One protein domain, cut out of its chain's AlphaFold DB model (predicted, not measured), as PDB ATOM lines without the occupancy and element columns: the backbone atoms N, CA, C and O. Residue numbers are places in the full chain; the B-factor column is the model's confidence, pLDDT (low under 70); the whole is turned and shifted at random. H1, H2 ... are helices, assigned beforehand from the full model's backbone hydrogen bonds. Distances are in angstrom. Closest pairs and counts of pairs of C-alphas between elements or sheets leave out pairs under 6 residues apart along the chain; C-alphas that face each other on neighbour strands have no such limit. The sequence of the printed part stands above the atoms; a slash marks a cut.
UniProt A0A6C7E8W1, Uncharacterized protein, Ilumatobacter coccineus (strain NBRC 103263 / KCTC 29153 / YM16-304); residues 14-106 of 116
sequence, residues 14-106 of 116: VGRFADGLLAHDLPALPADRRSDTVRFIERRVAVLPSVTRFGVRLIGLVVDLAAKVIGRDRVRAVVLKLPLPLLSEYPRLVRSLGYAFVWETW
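AT A GLANCE: This is residues 14 to 106 of the 116 residues of an uncharacterized protein of Ilumatobacter coccineus (strain NBRC 103263 / KCTC 29153 / YM16-304) (UniProt A0A6C7E8W1). You see two lobes set end to end: H1, H2 and H5 cross one another in a three-helix body, and the hairpin of H3 and H4 reaches away from it as an arm. Two links, residues 48 to 53 and 80 to 88, join body and arm. The printed part has 93 residues with five named helices, H1 to H5 in order along the chain, and no named strand, an all-helix domain. It is loose, with a radius of gyration of the C-alphas of 17.3 A and spans of 53 by 26 by 20 A.

IN THESE COORDINATES: Find C-alpha 14 at (-23.208, -26.441, -35.650); from there H1 runs through residues 14 to 25, 16.3 A. H2, residues 31 to 47, measures 24.5 A. Find C-alpha 54 at (-12.682, -19.157, -33.207), where H3, residues 54 to 70, begins its 24.5 A. H4 holds residues 72 to 79. H5, residues 89 to 105, runs 24.1 A to C-alpha 105 at (-23.383, -35.510, -54.632).

HOW THE PARTS SIT: Look first at H1 and H2, a helical hairpin: they touch at a steep tilt of 44 degrees, opposite ways, with the closest C-alphas, Gly 15 and Val 38, 5.7 A apart. H5 touches H2 at a steep tilt of 56 degrees, opposite ways; the closest C-alphas, Thr 37 and Gly 98, are 6.1 A apart. Residues 94 to 98 of H5 alone touch H1, at 71 degrees, only just about perpendicular; the closest C-alphas, Ala 18 and Val 94, are 6.6 A apart. H3 and H4, a hairpin, only just touch, with 3 pairs of C-alphas within 8 A, the closest Ala 67 and Val 75 at 6.3 A; their tilt is a shallow 31 degrees. H3 and H5 are apart, as are H2 and H3. Every O i to N i+4 pair is within hydrogen-bond range in H1, H2 and H5, against 12 of 13 in H3 and 2 of 4 in H4.

THE WHOLE: The C-alphas farthest apart, Ile 70 and Trp 106, are 54.0 A from each other. The printed part has no cut and no long link. Look at residues 48 to 91 for pLDDT under 70.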
ATOM      1  N   VAL A  14     -23.539 -26.638 -34.229       79.38
ATOM      2  CA  VAL A  14     -23.208 -26.441 -35.650       79.38
ATOM      3  C   VAL A  14     -24.241 -27.131 -36.533       79.38
ATOM      4  O   VAL A  14     -24.743 -26.510 -37.465       79.38
ATOM      5  N   GLY A  15     -24.605 -28.373 -36.210       83.88
ATOM      6  CA  GLY A  15     -25.609 -29.124 -36.955       83.88
ATOM      7  C   GLY A  15     -26.979 -28.461 -36.921       83.88
ATOM      8  O   GLY A  15     -27.603 -28.319 -37.965       83.88
ATOM      9  N   ARG A  16     -27.420 -27.968 -35.752       85.44
ATOM     10  CA  ARG A  16     -28.700 -27.240 -35.633       85.44
ATOM     11  C   ARG A  16     -28.732 -25.974 -36.483       85.44
ATOM     12  O   ARG A  16     -29.751 -25.675 -37.096       85.44
ATOM     13  N   PHE A  17     -27.621 -25.241 -36.532       83.25
ATOM     14  CA  PHE A  17     -27.507 -24.066 -37.392       83.25
ATOM     15  C   PHE A  17     -27.529 -24.442 -38.880       83.25
ATOM     16  O   PHE A  17     -28.237 -23.809 -39.658       83.25
ATOM     17  N   ALA A  18     -26.769 -25.468 -39.273       85.50
ATOM     18  CA  ALA A  18     -26.695 -25.919 -40.658       85.50
ATOM     19  C   ALA A  18     -28.041 -26.454 -41.169       85.50
ATOM     20  O   ALA A  18     -28.436 -26.105 -42.276       85.50
ATOM     21  N   ASP A  19     -28.760 -27.241 -40.365       90.00
ATOM     22  CA  ASP A  19     -30.073 -27.785 -40.730       90.00
ATOM     23  C   ASP A  19     -31.103 -26.672 -40.967       90.00
ATOM     24  O   ASP A  19     -31.728 -26.627 -42.025       90.00
ATOM     25  N   GLY A  20     -31.202 -25.706 -40.046       87.50
ATOM     26  CA  GLY A  20     -32.096 -24.557 -40.209       87.50
ATOM     27  C   GLY A  20     -31.743 -23.677 -41.412       87.50
ATOM     28  O   GLY A  20     -32.638 -23.200 -42.106       87.50
ATOM     29  N   LEU A  21     -30.448 -23.492 -41.694       85.75
ATOM     30  CA  LEU A  21     -29.992 -22.743 -42.868       85.75
ATOM     31  C   LEU A  21     -30.371 -23.461 -44.171       85.75
ATOM     32  O   LEU A  21     -30.914 -22.835 -45.073       85.75
ATOM     33  N   LEU A  22     -30.125 -24.772 -44.255       88.94
ATOM     34  CA  LEU A  22     -30.441 -25.570 -45.441       88.94
ATOM     35  C   LEU A  22     -31.949 -25.686 -45.672       88.94
ATOM     36  O   LEU A  22     -32.381 -25.608 -46.811       88.94
ATOM     37  N   ALA A  23     -32.754 -25.834 -44.618       91.38
ATOM     38  CA  ALA A  23     -34.211 -25.861 -44.744       91.38
ATOM     39  C   ALA A  23     -34.789 -24.524 -45.237       91.38
ATOM     40  O   ALA A  23     -35.821 -24.508 -45.902       91.38
ATOM     41  N   HIS A  24     -34.132 -23.406 -44.914       90.50
ATOM     42  CA  HIS A  24     -34.516 -22.089 -45.412       90.50
ATOM     43  C   HIS A  24     -34.087 -21.869 -46.866       90.50
ATOM     44  O   HIS A  24     -34.882 -21.400 -47.676       90.50
ATOM     45  N   ASP A  25     -32.834 -22.199 -47.182       88.81
ATOM     46  CA  ASP A  25     -32.240 -21.934 -48.491       88.81
ATOM     47  C   ASP A  25     -32.703 -22.931 -49.567       88.81
ATOM     48  O   ASP A  25     -32.813 -22.564 -50.734       88.81
ATOM     49  N   LEU A  26     -32.961 -24.183 -49.178       90.00
ATOM     50  CA  LEU A  26     -33.330 -25.298 -50.054       90.00
ATOM     51  C   LEU A  26     -34.601 -25.987 -49.517       90.00
ATOM     52  O   LEU A  26     -34.541 -27.116 -49.012       90.00
ATOM     53  N   PRO A  27     -35.763 -25.315 -49.573       92.00
ATOM     54  CA  PRO A  27     -36.990 -25.797 -48.941       92.00
ATOM     55  C   PRO A  27     -37.518 -27.105 -49.543       92.00
ATOM     56  O   PRO A  27     -38.205 -27.854 -48.848       92.00
ATOM     57  N   ALA A  28     -37.190 -27.401 -50.804       91.50
ATOM     58  CA  ALA A  28     -37.586 -28.633 -51.482       91.50
ATOM     59  C   ALA A  28     -36.556 -29.770 -51.333       91.50
ATOM     60  O   ALA A  28     -36.784 -30.862 -51.854       91.50
ATOM     61  N   LEU A  29     -35.445 -29.551 -50.610       90.12
ATOM     62  CA  LEU A  29     -34.427 -30.578 -50.397       90.12
ATOM     63  C   LEU A  29     -34.984 -31.731 -49.538       90.12
ATOM     64  O   LEU A  29     -35.400 -31.490 -48.396       90.12
ATOM     65  N   PRO A  30     -34.946 -32.985 -50.031       92.81
ATOM     66  CA  PRO A  30     -35.365 -34.152 -49.263       92.81
ATOM     67  C   PRO A  30     -34.665 -34.247 -47.899       92.81
ATOM     68  O   PRO A  30     -33.480 -33.929 -47.754       92.81
ATOM     69  N   ALA A  31     -35.409 -34.676 -46.876       88.75
ATOM     70  CA  ALA A  31     -34.953 -34.648 -45.484       88.75
ATOM     71  C   ALA A  31     -33.728 -35.547 -45.222       88.75
ATOM     72  O   ALA A  31     -32.866 -35.207 -44.410       88.75
ATOM     73  N   ASP A  32     -33.620 -36.663 -45.936       89.44
ATOM     74  CA  ASP A  32     -32.469 -37.567 -45.933       89.44
ATOM     75  C   ASP A  32     -31.211 -36.883 -46.494       89.44
ATOM     76  O   ASP A  32     -30.174 -36.850 -45.825       89.44
ATOM     77  N   ARG A  33     -31.320 -36.221 -47.655       92.56
ATOM     78  CA  ARG A  33     -30.215 -35.461 -48.272       92.56
ATOM     79  C   ARG A  33     -29.777 -34.285 -47.407       92.56
ATOM     80  O   ARG A  33     -28.578 -34.022 -47.260       92.56
ATOM     81  N   ARG A  34     -30.739 -33.593 -46.789       91.12
ATOM     82  CA  ARG A  34     -30.459 -32.521 -45.826       91.12
ATOM     83  C   ARG A  34     -29.685 -33.061 -44.623       91.12
ATOM     84  O   ARG A  34     -28.656 -32.493 -44.265       91.12
ATOM     85  N   SER A  35     -30.110 -34.190 -44.060       91.44
ATOM     86  CA  SER A  35     -29.455 -34.820 -42.906       91.44
ATOM     87  C   SER A  35     -28.018 -35.262 -43.209       91.44
ATOM     88  O   SER A  35     -27.110 -35.049 -42.400       91.44
ATOM     89  N   ASP A  36     -27.778 -35.824 -44.393       91.94
ATOM     90  CA  ASP A  36     -26.435 -36.214 -44.831       91.94
ATOM     91  C   ASP A  36     -25.522 -35.004 -45.054       91.94
ATOM     92  O   ASP A  36     -24.357 -35.021 -44.638       91.94
ATOM     93  N   THR A  37     -26.070 -33.922 -45.612       91.69
ATOM     94  CA  THR A  37     -25.363 -32.645 -45.779       91.69
ATOM     95  C   THR A  37     -24.988 -32.040 -44.426       91.69
ATOM     96  O   THR A  37     -23.845 -31.626 -44.225       91.69
ATOM     97  N   VAL A  38     -25.900 -32.052 -43.449       92.50
ATOM     98  CA  VAL A  38     -25.626 -31.586 -42.080       92.50
ATOM     99  C   VAL A  38     -24.507 -32.410 -41.440       92.50
ATOM    100  O   VAL A  38     -23.546 -31.840 -40.919       92.50
ATOM    101  N   ARG A  39     -24.557 -33.743 -41.553       91.75
ATOM    102  CA  ARG A  39     -23.512 -34.637 -41.025       91.75
ATOM    103  C   ARG A  39     -22.161 -34.417 -41.714       91.75
ATOM    104  O   ARG A  39     -21.107 -34.549 -41.088       91.75
ATOM    105  N   PHE A  40     -22.158 -34.109 -43.011       89.12
ATOM    106  CA  PHE A  40     -20.950 -33.713 -43.735       89.12
ATOM    107  C   PHE A  40     -20.376 -32.402 -43.186       89.12
ATOM    108  O   PHE A  40     -19.192 -32.361 -42.846       89.12
ATOM    109  N   ILE A  41     -21.205 -31.366 -43.036       86.31
ATOM    110  CA  ILE A  41     -20.792 -30.062 -42.503       86.31
ATOM    111  C   ILE A  41     -20.228 -30.211 -41.088       86.31
ATOM    112  O   ILE A  41     -19.152 -29.687 -40.814       86.31
ATOM    113  N   GLU A  42     -20.894 -30.953 -40.202       87.06
ATOM    114  CA  GLU A  42     -20.406 -31.199 -38.840       87.06
ATOM    115  C   GLU A  42     -19.027 -31.868 -38.839       87.06
ATOM    116  O   GLU A  42     -18.110 -31.385 -38.173       87.06
ATOM    117  N   ARG A  43     -18.842 -32.931 -39.636       84.00
ATOM    118  CA  ARG A  43     -17.547 -33.620 -39.762       84.00
ATOM    119  C   ARG A  43     -16.470 -32.706 -40.327       84.00
ATOM    120  O   ARG A  43     -15.360 -32.685 -39.805       84.00
ATOM    121  N   ARG A  44     -16.787 -31.928 -41.366       80.19
ATOM    122  CA  ARG A  44     -15.851 -30.977 -41.979       80.19
ATOM    123  C   ARG A  44     -15.450 -29.878 -41.008       80.19
ATOM    124  O   ARG A  44     -14.267 -29.593 -40.882       80.19
ATOM    125  N   VAL A  45     -16.403 -29.297 -40.288       77.81
ATOM    126  CA  VAL A  45     -16.129 -28.260 -39.286       77.81
ATOM    127  C   VAL A  45     -15.316 -28.814 -38.116       77.81
ATOM    128  O   VAL A  45     -14.442 -28.109 -37.623       77.81
ATOM    129  N   ALA A  46     -15.541 -30.066 -37.713       79.25
ATOM    130  CA  ALA A  46     -14.767 -30.716 -36.655       79.25
ATOM    131  C   ALA A  46     -13.289 -30.949 -37.024       79.25
ATOM    132  O   ALA A  46     -12.449 -30.996 -36.130       79.25
ATOM    133  N   VAL A  47     -12.961 -31.076 -38.318       72.62
ATOM    134  CA  VAL A  47     -11.581 -31.290 -38.799       72.62
ATOM    135  C   VAL A  47     -10.895 -30.021 -39.312       72.62
ATOM    136  O   VAL A  47      -9.713 -30.065 -39.646       72.62
ATOM    137  N   LEU A  48     -11.604 -28.888 -39.398       64.31
ATOM    138  CA  LEU A  48     -10.991 -27.618 -39.788       64.31
ATOM    139  C   LEU A  48     -10.035 -27.138 -38.681       64.31
ATOM    140  O   LEU A  48     -10.467 -26.984 -37.534       64.31
ATOM    141  N   PRO A  49      -8.762 -26.830 -38.999       54.19
ATOM    142  CA  PRO A  49      -7.861 -26.185 -38.054       54.19
ATOM    143  C   PRO A  49      -8.477 -24.863 -37.575       54.19
ATOM    144  O   PRO A  49      -8.906 -24.031 -38.379       54.19
ATOM    145  N   SER A  50      -8.544 -24.669 -36.256       59.31
ATOM    146  CA  SER A  50      -9.054 -23.442 -35.630       59.31
ATOM    147  C   SER A  50      -8.228 -22.238 -36.077       59.31
ATOM    148  O   SER A  50      -7.161 -22.015 -35.509       59.31
ATOM    149  N   VAL A  51      -8.687 -21.440 -37.048       52.72
ATOM    150  CA  VAL A  51      -7.895 -20.252 -37.421       52.72
ATOM    151  C   VAL A  51      -8.684 -18.950 -37.584       52.72
ATOM    152  O   VAL A  51      -8.210 -17.938 -37.090       52.72
ATOM    153  N   THR A  52      -9.897 -18.893 -38.143       42.41
ATOM    154  CA  THR A  52     -10.532 -17.568 -38.394       42.41
ATOM    155  C   THR A  52     -11.833 -17.278 -37.641       42.41
ATOM    156  O   THR A  52     -12.114 -16.119 -37.356       42.41
ATOM    157  N   ARG A  53     -12.617 -18.282 -37.220       42.25
ATOM    158  CA  ARG A  53     -13.929 -18.053 -36.554       42.25
ATOM    159  C   ARG A  53     -14.037 -18.444 -35.094       42.25
ATOM    160  O   ARG A  53     -14.923 -17.955 -34.397       42.25
ATOM    161  N   PHE A  54     -13.066 -19.201 -34.611       54.41
ATOM    162  CA  PHE A  54     -12.682 -19.157 -33.207       54.41
ATOM    163  C   PHE A  54     -12.334 -17.713 -32.798       54.41
ATOM    164  O   PHE A  54     -12.762 -17.243 -31.750       54.41
ATOM    165  N   GLY A  55     -11.702 -16.960 -33.709       49.56
ATOM    166  CA  GLY A  55     -11.278 -15.575 -33.502       49.56
ATOM    167  C   GLY A  55     -12.374 -14.599 -33.058       49.56
ATOM    168  O   GLY A  55     -12.077 -13.690 -32.301       49.56
ATOM    169  N   VAL A  56     -13.648 -14.776 -33.430       44.28
ATOM    170  CA  VAL A  56     -14.696 -13.756 -33.151       44.28
ATOM    171  C   VAL A  56     -15.640 -14.088 -32.029       44.28
ATOM    172  O   VAL A  56     -16.050 -13.187 -31.302       44.28
ATOM    173  N   ARG A  57     -15.889 -15.374 -31.794       47.69
ATOM    174  CA  ARG A  57     -16.453 -15.806 -30.513       47.69
ATOM    175  C   ARG A  57     -15.481 -15.529 -29.354       47.69
ATOM    176  O   ARG A  57     -15.939 -15.164 -28.279       47.69
ATOM    177  N   LEU A  58     -14.165 -15.594 -29.590       52.03
ATOM    178  CA  LEU A  58     -13.110 -15.206 -28.643       52.03
ATOM    179  C   LEU A  58     -13.072 -13.686 -28.390       52.03
ATOM    180  O   LEU A  58     -12.987 -13.264 -27.240       52.03
ATOM    181  N   ILE A  59     -13.212 -12.861 -29.436       50.19
ATOM    182  CA  ILE A  59     -13.261 -11.394 -29.289       50.19
ATOM    183  C   ILE A  59     -14.512 -10.951 -28.515       50.19
ATOM    184  O   ILE A  59     -14.401 -10.132 -27.607       50.19
ATOM    185  N   GLY A  60     -15.687 -11.523 -28.801       46.78
ATOM    186  CA  GLY A  60     -16.917 -11.206 -28.063       46.78
ATOM    187  C   GLY A  60     -16.840 -11.554 -26.572       46.78
ATOM    188  O   GLY A  60     -17.302 -10.784 -25.737       46.78
ATOM    189  N   LEU A  61     -16.182 -12.664 -26.226       56.31
ATOM    190  CA  LEU A  61     -16.008 -13.097 -24.837       56.31
ATOM    191  C   LEU A  61     -14.993 -12.226 -24.062       56.31
ATOM    192  O   LEU A  61     -15.218 -11.913 -22.894       56.31
ATOM    193  N   VAL A  62     -13.911 -11.776 -24.714       53.56
ATOM    194  CA  VAL A  62     -12.918 -10.827 -24.159       53.56
ATOM    195  C   VAL A  62     -13.531  -9.449 -23.894       53.56
ATOM    196  O   VAL A  62     -13.265  -8.846 -22.853       53.56
ATOM    197  N   VAL A  63     -14.384  -8.964 -24.803       57.22
ATOM    198  CA  VAL A  63     -15.105  -7.690 -24.634       57.22
ATOM    199  C   VAL A  63     -16.053  -7.752 -23.431       57.22
ATOM    200  O   VAL A  63     -16.077  -6.820 -22.625       57.22
ATOM    201  N   ASP A  64     -16.770  -8.863 -23.252       55.81
ATOM    202  CA  ASP A  64     -17.729  -9.037 -22.153       55.81
ATOM    203  C   ASP A  64     -17.064  -9.221 -20.773       55.81
ATOM    204  O   ASP A  64     -17.585  -8.736 -19.764       55.81
ATOM    205  N   LEU A  65     -15.894  -9.873 -20.695       55.62
ATOM    206  CA  LEU A  65     -15.123  -9.972 -19.444       55.62
ATOM    207  C   LEU A  65     -14.464  -8.638 -19.063       55.62
ATOM    208  O   LEU A  65     -14.522  -8.236 -17.901       55.62
ATOM    209  N   ALA A  66     -13.873  -7.922 -20.023       53.47
ATOM    210  CA  ALA A  66     -13.239  -6.625 -19.771       53.47
ATOM    211  C   ALA A  66     -14.259  -5.561 -19.319       53.47
ATOM    212  O   ALA A  66     -13.983  -4.776 -18.407       53.47
ATOM    213  N   ALA A  67     -15.471  -5.584 -19.889       54.25
ATOM    214  CA  ALA A  67     -16.578  -4.716 -19.487       54.25
ATOM    215  C   ALA A  67     -17.019  -4.925 -18.026       54.25
ATOM    216  O   ALA A  67     -17.511  -3.983 -17.402       54.25
ATOM    217  N   LYS A  68     -16.816  -6.127 -17.468       59.69
ATOM    218  CA  LYS A  68     -17.113  -6.437 -16.061       59.69
ATOM    219  C   LYS A  68     -16.039  -5.945 -15.077       59.69
ATOM    220  O   LYS A  68     -16.368  -5.760 -13.914       59.69
ATOM    221  N   VAL A  69     -14.799  -5.706 -15.521       57.38
ATOM    222  CA  VAL A  69     -13.657  -5.335 -14.653       57.38
ATOM    223  C   VAL A  69     -13.371  -3.823 -14.649       57.38
ATOM    224  O   VAL A  69     -12.933  -3.292 -13.635       57.38
ATOM    225  N   ILE A  70     -13.618  -3.119 -15.765       58.06
ATOM    226  CA  ILE A  70     -13.105  -1.744 -15.990       58.06
ATOM    227  C   ILE A  70     -14.231  -0.697 -16.182       58.06
ATOM    228  O   ILE A  70     -13.981   0.505 -16.116       58.06
ATOM    229  N   GLY A  71     -15.486  -1.127 -16.373       60.53
ATOM    230  CA  GLY A  71     -16.646  -0.248 -16.589       60.53
ATOM    231  C   GLY A  71     -16.982  -0.006 -18.071       60.53
ATOM    232  O   GLY A  71     -16.106   0.100 -18.931       60.53
ATOM    233  N   ARG A  72     -18.287   0.058 -18.382       54.94
ATOM    234  CA  ARG A  72     -18.859  -0.071 -19.743       54.94
ATOM    235  C   ARG A  72     -18.479   1.044 -20.731       54.94
ATOM    236  O   ARG A  72     -18.422   0.780 -21.933       54.94
ATOM    237  N   ASP A  73     -18.185   2.255 -20.263       56.53
ATOM    238  CA  ASP A  73     -18.071   3.424 -21.151       56.53
ATOM    239  C   ASP A  73     -16.742   3.500 -21.923       56.53
ATOM    240  O   ASP A  73     -16.722   3.904 -23.087       56.53
ATOM    241  N   ARG A  74     -15.631   3.014 -21.348       58.25
ATOM    242  CA  ARG A  74     -14.336   2.922 -22.056       58.25
ATOM    243  C   ARG A  74     -14.307   1.811 -23.112       58.25
ATOM    244  O   ARG A  74     -13.643   1.961 -24.133       58.25
ATOM    245  N   VAL A  75     -15.055   0.724 -22.905       56.56
ATOM    246  CA  VAL A  75     -15.136  -0.422 -23.834       56.56
ATOM    247  C   VAL A  75     -15.894  -0.051 -25.111       56.56
ATOM    248  O   VAL A  75     -15.495  -0.429 -26.214       56.56
ATOM    249  N   ARG A  76     -16.942   0.771 -24.986       55.84
ATOM    250  CA  ARG A  76     -17.769   1.211 -26.118       55.84
ATOM    251  C   ARG A  76     -16.982   2.044 -27.142       55.84
ATOM    252  O   ARG A  76     -17.193   1.891 -28.342       55.84
ATOM    253  N   ALA A  77     -16.029   2.861 -26.685       62.00
ATOM    254  CA  ALA A  77     -15.169   3.682 -27.545       62.00
ATOM    255  C   ALA A  77     -14.133   2.869 -28.352       62.00
ATOM    256  O   ALA A  77     -13.701   3.306 -29.419       62.00
ATOM    257  N   VAL A  78     -13.744   1.690 -27.860       58.22
ATOM    258  CA  VAL A  78     -12.782   0.789 -28.519       58.22
ATOM    259  C   VAL A  78     -13.484  -0.112 -29.545       58.22
ATOM    260  O   VAL A  78     -12.977  -0.289 -30.650       58.22
ATOM    261  N   VAL A  79     -14.685  -0.613 -29.231       58.41
ATOM    262  CA  VAL A  79     -15.487  -1.488 -30.114       58.41
ATOM    263  C   VAL A  79     -15.968  -0.768 -31.379       58.41
ATOM    264  O   VAL A  79     -15.964  -1.352 -32.457       58.41
ATOM    265  N   LEU A  80     -16.320   0.517 -31.285       52.16
ATOM    266  CA  LEU A  80     -16.796   1.304 -32.432       52.16
ATOM    267  C   LEU A  80     -15.704   1.638 -33.466       52.16
ATOM    268  O   LEU A  80     -16.023   2.128 -34.546       52.16
ATOM    269  N   LYS A  81     -14.429   1.368 -33.165       55.34
ATOM    270  CA  LYS A  81     -13.304   1.545 -34.098       55.34
ATOM    271  C   LYS A  81     -12.876   0.249 -34.798       55.34
ATOM    272  O   LYS A  81     -11.969   0.303 -35.624       55.34
ATOM    273  N   LEU A  82     -13.503  -0.898 -34.500       51.56
ATOM    274  CA  LEU A  82     -13.168  -2.181 -35.127       51.56
ATOM    275  C   LEU A  82     -14.202  -2.584 -36.197       51.56
ATOM    276  O   LEU A  82     -15.361  -2.822 -35.857       51.56
ATOM    277  N   PRO A  83     -13.814  -2.765 -37.473       48.53
ATOM    278  CA  PRO A  83     -14.641  -3.505 -38.420       48.53
ATOM    279  C   PRO A  83     -14.658  -4.981 -37.991       48.53
ATOM    280  O   PRO A  83     -13.595  -5.576 -37.811       48.53
ATOM    281  N   LEU A  84     -15.838  -5.589 -37.811       59.09
ATOM    282  CA  LEU A  84     -15.986  -6.991 -37.374       59.09
ATOM    283  C   LEU A  84     -16.491  -7.900 -38.519       59.09
ATOM    284  O   LEU A  84     -17.639  -8.345 -38.497       59.09
ATOM    285  N   PRO A  85     -15.642  -8.221 -39.516       53.94
ATOM    286  CA  PRO A  85     -16.009  -8.940 -40.743       53.94
ATOM    287  C   PRO A  85     -16.358 -10.424 -40.559       53.94
ATOM    288  O   PRO A  85     -16.667 -11.102 -41.522       53.94
ATOM    289  N   LEU A  86     -16.299 -10.979 -39.353       52.69
ATOM    290  CA  LEU A  86     -16.214 -12.432 -39.159       52.69
ATOM    291  C   LEU A  86     -17.530 -13.099 -38.710       52.69
ATOM    292  O   LEU A  86     -17.628 -14.328 -38.734       52.69
ATOM    293  N   LEU A  87     -18.554 -12.316 -38.347       52.50
ATOM    294  CA  LEU A  87     -19.910 -12.816 -38.060       52.50
ATOM    295  C   LEU A  87     -20.643 -13.252 -39.342       52.50
ATOM    296  O   LEU A  87     -21.258 -14.316 -39.356       52.50
ATOM    297  N   SER A  88     -20.520 -12.491 -40.436       59.91
ATOM    298  CA  SER A  88     -21.075 -12.825 -41.764       59.91
ATOM    299  C   SER A  88     -20.359 -13.988 -42.443       59.91
ATOM    300  O   SER A  88     -20.917 -14.677 -43.295       59.91
ATOM    301  N   GLU A  89     -19.115 -14.230 -42.051       66.50
ATOM    302  CA  GLU A  89     -18.313 -15.288 -42.632       66.50
ATOM    303  C   GLU A  89     -18.853 -16.665 -42.219       66.50
ATOM    304  O   GLU A  89     -18.888 -17.575 -43.045       66.50
ATOM    305  N   TYR A  90     -19.330 -16.843 -40.976       65.06
ATOM    306  CA  TYR A  90     -19.777 -18.162 -40.496       65.06
ATOM    307  C   TYR A  90     -20.879 -18.789 -41.369       65.06
ATOM    308  O   TYR A  90     -20.636 -19.878 -41.899       65.06
ATOM    309  N   PRO A  91     -22.013 -18.105 -41.628       69.38
ATOM    310  CA  PRO A  91     -23.025 -18.588 -42.564       69.38
ATOM    311  C   PRO A  91     -22.481 -18.785 -43.981       69.38
ATOM    312  O   PRO A  91     -22.816 -19.772 -44.626       69.38
ATOM    313  N   ARG A  92     -21.597 -17.893 -44.459       76.12
ATOM    314  CA  ARG A  92     -21.035 -17.954 -45.819       76.12
ATOM    315  C   ARG A  92     -20.276 -19.253 -46.084       76.12
ATOM    316  O   ARG A  92     -20.399 -19.830 -47.159       76.12
ATOM    317  N   LEU A  93     -19.515 -19.741 -45.109       76.06
ATOM    318  CA  LEU A  93     -18.803 -21.019 -45.233       76.06
ATOM    319  C   LEU A  93     -19.715 -22.224 -45.070       76.06
ATOM    320  O   LEU A  93     -19.517 -23.197 -45.782       76.06
ATOM    321  N   VAL A  94     -20.681 -22.179 -44.148       77.38
ATOM    322  CA  VAL A  94     -21.649 -23.277 -43.994       77.38
ATOM    323  C   VAL A  94     -22.436 -23.443 -45.293       77.38
ATOM    324  O   VAL A  94     -22.553 -24.557 -45.787       77.38
ATOM    325  N   ARG A  95     -22.865 -22.329 -45.898       82.50
ATOM    326  CA  ARG A  95     -23.533 -22.296 -47.201       82.50
ATOM    327  C   ARG A  95     -22.625 -22.806 -48.325       82.50
ATOM    328  O   ARG A  95     -23.039 -23.663 -49.087       82.50
ATOM    329  N   SER A  96     -21.369 -22.353 -48.379       80.81
ATOM    330  CA  SER A  96     -20.381 -22.840 -49.356       80.81
ATOM    331  C   SER A  96     -20.157 -24.356 -49.262       80.81
ATOM    332  O   SER A  96     -20.264 -25.053 -50.264       80.81
ATOM    333  N   LEU A  97     -19.917 -24.884 -48.055       83.50
ATOM    334  CA  LEU A  97     -19.728 -26.321 -47.828       83.50
ATOM    335  C   LEU A  97     -20.988 -27.125 -48.148       83.50
ATOM    336  O   LEU A  97     -20.888 -28.183 -48.763       83.50
ATOM    337  N   GLY A  98     -22.151 -26.633 -47.716       81.88
ATOM    338  CA  GLY A  98     -23.432 -27.284 -47.955       81.88
ATOM    339  C   GLY A  98     -23.759 -27.366 -49.439       81.88
ATOM    340  O   GLY A  98     -24.043 -28.448 -49.936       81.88
ATOM    341  N   TYR A  99     -23.649 -26.253 -50.166       89.69
ATOM    342  CA  TYR A  99     -23.939 -26.222 -51.599       89.69
ATOM    343  C   TYR A  99     -22.928 -27.036 -52.401       89.69
ATOM    344  O   TYR A  99     -23.331 -27.807 -53.264       89.69
ATOM    345  N   ALA A 100     -21.634 -26.930 -52.085       89.94
ATOM    346  CA  ALA A 100     -20.624 -27.755 -52.739       89.94
ATOM    347  C   ALA A 100     -20.966 -29.245 -52.604       89.94
ATOM    348  O   ALA A 100     -21.038 -29.945 -53.605       89.94
ATOM    349  N   PHE A 101     -21.277 -29.706 -51.390       90.44
ATOM    350  CA  PHE A 101     -21.622 -31.105 -51.154       90.44
ATOM    351  C   PHE A 101     -22.916 -31.537 -51.853       90.44
ATOM    352  O   PHE A 101     -22.948 -32.613 -52.446       90.44
ATOM    353  N   VAL A 102     -23.973 -30.716 -51.809       91.19
ATOM    354  CA  VAL A 102     -25.266 -31.042 -52.434       91.19
ATOM    355  C   VAL A 102     -25.121 -31.204 -53.944       91.19
ATOM    356  O   VAL A 102     -25.547 -32.224 -54.474       91.19
ATOM    357  N   TRP A 103     -24.488 -30.251 -54.629       91.88
ATOM    358  CA  TRP A 103     -24.358 -30.299 -56.089       91.88
ATOM    359  C   TRP A 103     -23.253 -31.240 -56.581       91.88
ATOM    360  O   TRP A 103     -23.332 -31.725 -57.705       91.88
ATOM    361  N   GLU A 104     -22.252 -31.554 -55.755       91.44
ATOM    362  CA  GLU A 104     -21.272 -32.608 -56.057       91.44
ATOM    363  C   GLU A 104     -21.885 -34.009 -55.906       91.44
ATOM    364  O   GLU A 104     -21.587 -34.904 -56.694       91.44
ATOM    365  N   THR A 105     -22.767 -34.202 -54.919       93.31
ATOM    366  CA  THR A 105     -23.383 -35.510 -54.632       93.31
ATOM    367  C   THR A 105     -24.632 -35.763 -55.479       93.31
ATOM    368  O   THR A 105     -24.874 -36.891 -55.906       93.31
ATOM    369  N   TRP A 106     -25.432 -34.726 -55.734       93.31
ATOM    370  CA  TRP A 106     -26.681 -34.786 -56.495       93.31
ATOM    371  C   TRP A 106     -26.709 -33.661 -57.542       93.31
ATOM    372  O   TRP A 106     -27.322 -32.615 -57.308       93.31
TER     373      TRP A 106